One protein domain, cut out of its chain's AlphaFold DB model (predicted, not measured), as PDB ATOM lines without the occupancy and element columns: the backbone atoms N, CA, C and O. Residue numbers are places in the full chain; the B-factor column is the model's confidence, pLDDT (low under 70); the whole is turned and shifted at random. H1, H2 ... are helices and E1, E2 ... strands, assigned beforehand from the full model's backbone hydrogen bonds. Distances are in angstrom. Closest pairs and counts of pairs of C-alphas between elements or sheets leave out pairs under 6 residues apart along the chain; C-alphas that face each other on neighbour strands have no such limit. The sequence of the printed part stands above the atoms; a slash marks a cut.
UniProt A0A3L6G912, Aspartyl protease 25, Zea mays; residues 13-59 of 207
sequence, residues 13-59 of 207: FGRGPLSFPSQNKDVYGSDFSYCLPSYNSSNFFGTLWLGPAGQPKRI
ATOM      1  N   PHE A  13     -10.692 -24.832 -48.166       94.62
ATOM      2  CA  PHE A  13     -10.988 -23.966 -47.017       94.62
ATOM      3  C   PHE A  13     -12.315 -24.296 -46.329       94.62
ATOM      4  O   PHE A  13     -12.828 -23.484 -45.575       94.62
ATOM      5  N   GLY A  14     -12.885 -25.479 -46.570       94.00
ATOM      6  CA  GLY A  14     -14.091 -25.944 -45.880       94.00
ATOM      7  C   GLY A  14     -13.894 -26.128 -44.371       94.00
ATOM      8  O   GLY A  14     -12.828 -25.879 -43.813       94.00
ATOM      9  N   ARG A  15     -14.927 -26.630 -43.704       93.12
ATOM     10  CA  ARG A  15     -14.933 -26.895 -42.250       93.12
ATOM     11  C   ARG A  15     -14.859 -28.385 -41.900       93.12
ATOM     12  O   ARG A  15     -15.080 -28.773 -40.758       93.12
ATOM     13  N   GLY A  16     -14.594 -29.233 -42.894       92.50
ATOM     14  CA  GLY A  16     -14.346 -30.657 -42.674       92.50
ATOM     15  C   GLY A  16     -13.019 -30.904 -41.944       92.50
ATOM     16  O   GLY A  16     -12.136 -30.049 -41.983       92.50
ATOM     17  N   PRO A  17     -12.830 -32.080 -41.321       92.44
ATOM     18  CA  PRO A  17     -11.621 -32.389 -40.548       92.44
ATOM     19  C   PRO A  17     -10.336 -32.376 -41.389       92.44
ATOM     20  O   PRO A  17      -9.269 -32.058 -40.877       92.44
ATOM     21  N   LEU A  18     -10.441 -32.660 -42.692       93.75
ATOM     22  CA  LEU A  18      -9.318 -32.646 -43.634       93.75
ATOM     23  C   LEU A  18      -9.125 -31.293 -44.341       93.75
ATOM     24  O   LEU A  18      -8.339 -31.201 -45.280       93.75
ATOM     25  N   SER A  19      -9.836 -30.232 -43.949       94.56
ATOM     26  CA  SER A  19      -9.641 -28.911 -44.554       94.56
ATOM     27  C   SER A  19      -8.374 -28.224 -44.045       94.56
ATOM     28  O   SER A  19      -7.880 -28.524 -42.957       94.56
ATOM     29  N   PHE A  20      -7.865 -27.258 -44.813       95.56
ATOM     30  CA  PHE A  20      -6.684 -26.488 -44.423       95.56
ATOM     31  C   PHE A  20      -6.865 -25.764 -43.068       95.56
ATOM     32  O   PHE A  20      -5.983 -25.914 -42.217       95.56
ATOM     33  N   PRO A  21      -7.992 -25.062 -42.793       95.12
ATOM     34  CA  PRO A  21      -8.220 -24.437 -41.486       95.12
ATOM     35  C   PRO A  21      -8.317 -25.425 -40.314       95.12
ATOM     36  O   PRO A  21      -7.942 -25.070 -39.197       95.12
ATOM     37  N   SER A  22      -8.821 -26.641 -40.546       94.75
ATOM     38  CA  SER A  22      -8.936 -27.676 -39.508       94.75
ATOM     39  C   SER A  22      -7.580 -28.296 -39.179       94.75
ATOM     40  O   SER A  22      -7.240 -28.431 -38.008       94.75
ATOM     41  N   GLN A  23      -6.783 -28.620 -40.202       96.00
ATOM     42  CA  GLN A  23      -5.456 -29.221 -40.031       96.00
ATOM     43  C   GLN A  23      -4.435 -28.259 -39.403       96.00
ATOM     44  O   GLN A  23      -3.487 -28.704 -38.770       96.00
ATOM     45  N   ASN A  24      -4.634 -26.945 -39.549       96.00
ATOM     46  CA  ASN A  24      -3.737 -25.917 -39.010       96.00
ATOM     47  C   ASN A  24      -4.379 -25.120 -37.867       96.00
ATOM     48  O   ASN A  24      -4.010 -23.969 -37.616       96.00
ATOM     49  N   LYS A  25      -5.369 -25.703 -37.184       94.75
ATOM     50  CA  LYS A  25      -6.113 -25.025 -36.120       94.75
ATOM     51  C   LYS A  25      -5.212 -24.554 -34.979       94.75
ATOM     52  O   LYS A  25      -5.415 -23.451 -34.486       94.75
ATOM     53  N   ASP A  26      -4.199 -25.333 -34.613       95.00
ATOM     54  CA  ASP A  26      -3.285 -24.985 -33.516       95.00
ATOM     55  C   ASP A  26      -2.386 -23.782 -33.847       95.00
ATOM     56  O   ASP A  26      -1.902 -23.101 -32.948       95.00
ATOM     57  N   VAL A  27      -2.197 -23.487 -35.139       94.44
ATOM     58  CA  VAL A  27      -1.372 -22.369 -35.621       94.44
ATOM     59  C   VAL A  27      -2.221 -21.130 -35.910       94.44
ATOM     60  O   VAL A  27      -1.849 -20.020 -35.540       94.44
ATOM     61  N   TYR A  28      -3.373 -21.306 -36.567       94.19
ATOM     62  CA  TYR A  28      -4.192 -20.199 -37.085       94.19
ATOM     63  C   TYR A  28      -5.557 -20.050 -36.398       94.19
ATOM     64  O   TYR A  28      -6.376 -19.244 -36.826       94.19
ATOM     65  N   GLY A  29      -5.868 -20.835 -35.368       92.38
ATOM     66  CA  GLY A  29      -7.134 -20.729 -34.628       92.38
ATOM     67  C   GLY A  29      -8.397 -21.032 -35.446       92.38
ATOM     68  O   GLY A  29      -9.496 -20.771 -34.972       92.38
ATOM     69  N   SER A  30      -8.254 -21.584 -36.659       90.12
ATOM     70  CA  SER A  30      -9.318 -21.706 -37.672       90.12
ATOM     71  C   SER A  30      -9.914 -20.368 -38.150       90.12
ATOM     72  O   SER A  30     -10.983 -20.365 -38.762       90.12
ATOM     73  N   ASP A  31      -9.194 -19.262 -37.949       92.19
ATOM     74  CA  ASP A  31      -9.572 -17.936 -38.427       92.19
ATOM     75  C   ASP A  31      -8.868 -17.619 -39.746       92.19
ATOM     76  O   ASP A  31      -7.666 -17.841 -39.913       92.19
ATOM     77  N   PHE A  32      -9.617 -17.069 -40.696       94.50
ATOM     78  CA  PHE A  32      -9.060 -16.535 -41.928       94.50
ATOM     79  C   PHE A  32      -9.960 -15.441 -42.499       94.50
ATOM     80  O   PHE A  32     -11.159 -15.384 -42.226       94.50
ATOM     81  N   SER A  33      -9.382 -14.586 -43.333       94.50
ATOM     82  CA  SER A  33     -10.134 -13.655 -44.171       94.50
ATOM     83  C   SER A  33      -9.532 -13.596 -45.558       94.50
ATOM     84  O   SER A  33      -8.358 -13.905 -45.760       94.50
ATOM     85  N   TYR A  34     -10.346 -13.216 -46.533       94.12
ATOM     86  CA  TYR A  34      -9.900 -13.078 -47.905       94.12
ATOM     87  C   TYR A  34     -10.520 -11.849 -48.556       94.12
ATOM     88  O   TYR A  34     -11.611 -11.407 -48.197       94.12
ATOM     89  N   CYS A  35      -9.811 -11.316 -49.543       92.19
ATOM     90  CA  CYS A  35     -10.306 -10.299 -50.455       92.19
ATOM     91  C   CYS A  35     -10.106 -10.831 -51.870       92.19
ATOM     92  O   CYS A  35      -8.965 -10.981 -52.315       92.19
ATOM     93  N   LEU A  36     -11.204 -11.177 -52.541       91.44
ATOM     94  CA  LEU A  36     -11.151 -11.687 -53.908       91.44
ATOM     95  C   LEU A  36     -10.951 -10.520 -54.882       91.44
ATOM     96  O   LEU A  36     -11.566  -9.463 -54.706       91.44
ATOM     97  N   PRO A  37     -10.109 -10.682 -55.917       90.19
ATOM     98  CA  PRO A  37      -9.968  -9.662 -56.939       90.19
ATOM     99  C   PRO A  37     -11.272  -9.516 -57.732       90.19
ATOM    100  O   PRO A  37     -11.980 -10.487 -58.002       90.19
ATOM    101  N   SER A  38     -11.571  -8.290 -58.155       85.19
ATOM    102  CA  SER A  38     -12.686  -8.041 -59.071       85.19
ATOM    103  C   SER A  38     -12.337  -8.533 -60.477       85.19
ATOM    104  O   SER A  38     -11.220  -8.314 -60.945       85.19
ATOM    105  N   TYR A  39     -13.307  -9.114 -61.190       81.56
ATOM    106  CA  TYR A  39     -13.121  -9.615 -62.563       81.56
ATOM    107  C   TYR A  39     -12.702  -8.526 -63.568       81.56
ATOM    108  O   TYR A  39     -12.148  -8.828 -64.618       81.56
ATOM    109  N   ASN A  40     -12.988  -7.260 -63.251       79.38
ATOM    110  CA  ASN A  40     -12.659  -6.090 -64.062       79.38
ATOM    111  C   ASN A  40     -11.499  -5.256 -63.485       79.38
ATOM    112  O   ASN A  40     -11.311  -4.111 -63.894       79.38
ATOM    113  N   SER A  41     -10.762  -5.786 -62.504       82.81
ATOM    114  CA  SER A  41      -9.571  -5.125 -61.969       82.81
ATOM    115  C   SER A  41      -8.410  -5.262 -62.952       82.81
ATOM    116  O   SER A  41      -8.115  -6.368 -63.398       82.81
ATOM    117  N   SER A  42      -7.705  -4.164 -63.240       81.31
ATOM    118  CA  SER A  42      -6.446  -4.201 -64.003       81.31
ATOM    119  C   SER A  42      -5.353  -4.987 -63.274       81.31
ATOM    120  O   SER A  42      -4.513  -5.616 -63.909       81.31
ATOM    121  N   ASN A  43      -5.402  -4.990 -61.939       81.56
ATOM    122  CA  ASN A  43      -4.531  -5.765 -61.065       81.56
ATOM    123  C   ASN A  43      -5.346  -6.899 -60.435       81.56
ATOM    124  O   ASN A  43      -6.061  -6.689 -59.449       81.56
ATOM    125  N   PHE A  44      -5.271  -8.096 -61.015       83.62
ATOM    126  CA  PHE A  44      -6.013  -9.275 -60.559       83.62
ATOM    127  C   PHE A  44      -5.313  -9.964 -59.372       83.62
ATOM    128  O   PHE A  44      -4.921 -11.126 -59.439       83.62
ATOM    129  N   PHE A  45      -5.127  -9.225 -58.275       87.38
ATOM    130  CA  PHE A  45      -4.525  -9.723 -57.037       87.38
ATOM    131  C   PHE A  45      -5.521  -9.641 -55.881       87.38
ATOM    132  O   PHE A  45      -6.174  -8.618 -55.678       87.38
ATOM    133  N   GLY A  46      -5.627 -10.735 -55.131       90.25
ATOM    134  CA  GLY A  46      -6.386 -10.818 -53.889       90.25
ATOM    135  C   GLY A  46      -5.473 -10.959 -52.675       90.25
ATOM    136  O   GLY A  46      -4.249 -11.010 -52.798       90.25
ATOM    137  N   THR A  47      -6.071 -11.057 -51.493       92.38
ATOM    138  CA  THR A  47      -5.348 -11.375 -50.252       92.38
ATOM    139  C   THR A  47      -6.027 -12.513 -49.508       92.38
ATOM    140  O   THR A  47      -7.240 -12.693 -49.614       92.38
ATOM    141  N   LEU A  48      -5.231 -13.273 -48.759       94.00
ATOM    142  CA  LEU A  48      -5.670 -14.310 -47.835       94.00
ATOM    143  C   LEU A  48      -4.853 -14.147 -46.553       94.00
ATOM    144  O   LEU A  48      -3.628 -14.249 -46.584       94.00
ATOM    145  N   TRP A  49      -5.533 -13.887 -45.444       94.69
ATOM    146  CA  TRP A  49      -4.934 -13.772 -44.119       94.69
ATOM    147  C   TRP A  49      -5.332 -14.972 -43.282       94.69
ATOM    148  O   TRP A  49      -6.510 -15.323 -43.230       94.69
ATOM    149  N   LEU A  50      -4.352 -15.580 -42.619       95.06
ATOM    150  CA  LEU A  50      -4.536 -16.736 -41.752       95.06
ATOM    151  C   LEU A  50      -4.244 -16.337 -40.309       95.06
ATOM    152  O   LEU A  50      -3.245 -15.672 -40.033       95.06
ATOM    153  N   GLY A  51      -5.094 -16.783 -39.394       94.38
ATOM    154  CA  GLY A  51      -4.967 -16.476 -37.982       94.38
ATOM    155  C   GLY A  51      -5.645 -15.172 -37.567       94.38
ATOM    156  O   GLY A  51      -6.067 -14.372 -38.403       94.38
ATOM    157  N   PRO A  52      -5.740 -14.935 -36.251       90.19
ATOM    158  CA  PRO A  52      -6.369 -13.734 -35.701       90.19
ATOM    159  C   PRO A  52      -5.537 -12.463 -35.938       90.19
ATOM    160  O   PRO A  52      -6.062 -11.347 -35.922       90.19
ATOM    161  N   ALA A  53      -4.229 -12.605 -36.167       90.19
ATOM    162  CA  ALA A  53      -3.348 -11.484 -36.468       90.19
ATOM    163  C   ALA A  53      -3.623 -10.926 -37.875       90.19
ATOM    164  O   ALA A  53      -3.801 -11.670 -38.834       90.19
ATOM    165  N   GLY A  54      -3.643  -9.597 -38.010       84.56
ATOM    166  CA  GLY A  54      -3.856  -8.932 -39.303       84.56
ATOM    167  C   GLY A  54      -5.315  -8.867 -39.766       84.56
ATOM    168  O   GLY A  54      -5.586  -8.295 -40.820       84.56
ATOM    169  N   GLN A  55      -6.264  -9.377 -38.974       90.44
ATOM    170  CA  GLN A  55      -7.685  -9.293 -39.303       90.44
ATOM    171  C   GLN A  55      -8.198  -7.840 -39.281       90.44
ATOM    172  O   GLN A  55      -7.719  -7.014 -38.491       90.44
ATOM    173  N   PRO A  56      -9.189  -7.487 -40.125       88.44
ATOM    174  CA  PRO A  56      -9.724  -6.133 -40.152       88.44
ATOM    175  C   PRO A  56     -10.329  -5.730 -38.798       88.44
ATOM    176  O   PRO A  56     -11.143  -6.443 -38.221       88.44
ATOM    177  N   LYS A  57      -9.982  -4.536 -38.300       89.06
ATOM    178  CA  LYS A  57     -10.447  -4.047 -36.982       89.06
ATOM    179  C   LYS A  57     -11.924  -3.636 -36.952       89.06
ATOM    180  O   LYS A  57     -12.515  -3.534 -35.883       89.06
ATOM    181  N   ARG A  58     -12.508  -3.320 -38.111       90.75
ATOM    182  CA  ARG A  58     -13.889  -2.829 -38.248       90.75
ATOM    183  C   ARG A  58     -14.678  -3.780 -39.138       90.75
ATOM    184  O   ARG A  58     -14.779  -3.559 -40.341       90.75
ATOM    185  N   ILE A  59     -15.225  -4.827 -38.534       91.25
ATOM    186  CA  ILE A  59     -16.031  -5.843 -39.218       91.25
ATOM    187  C   ILE A  59     -17.473  -5.819 -38.723       91.25
ATOM    188  O   ILE A  59     -17.750  -5.499 -37.569       91.25
TER     189      ILE A  59
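Overview. This is residues 13 to 59 of the 207 residues of the protein "Aspartyl protease 25" of Zea mays (UniProt A0A3L6G912). With little regular structure, the printed part is a long two-strand hairpin, E1 and E2, whose loop, residues 36 to 46, makes one end of the length; two short helices, H1 and H2, sit toward the other end. The 47 residues hold H1, H2, E1, E2 in that order, a mixed class with 16 residues in named elements. The whole is loose, radius of gyration of the C-alphas 12.9 A, spanning 37 by 25 by 15 A.

Arrangement. H1, residues 20 to 23, is close to but not clearly touching H2, residues 25 to 28; their closest C-alphas, Pro 21 and Tyr 28, are 7.3 A apart. Both are too short for any O i to N i+4 pair; the one O i to N i+3 pair is within range in H1, not in H2. E1, residues 32 to 35, and E2, residues 47 to 50, form an antiparallel hairpin at 175 degrees, with N 49 and O 33 at 2.8 A, within hydrogen-bond range. The closest C-alphas of H2 and E2, Tyr 28 and Leu 50, are 5.8 A apart. H1 and E2 are apart.

Along the chain. H1 begins at C-alpha 20 (-6.684, -26.488, -44.423). E1 is 10.6 A long; E2, 10.1 A, ends at C-alpha 50 (-4.536, -16.736, -41.752).

Size, cuts and confidence. The farthest C-alphas, Asp 26 and Asn 40, are 37.1 A apart. E1 to E2 is a long link. The printed part has no cut, and no printed residue is under 70 in pLDDT.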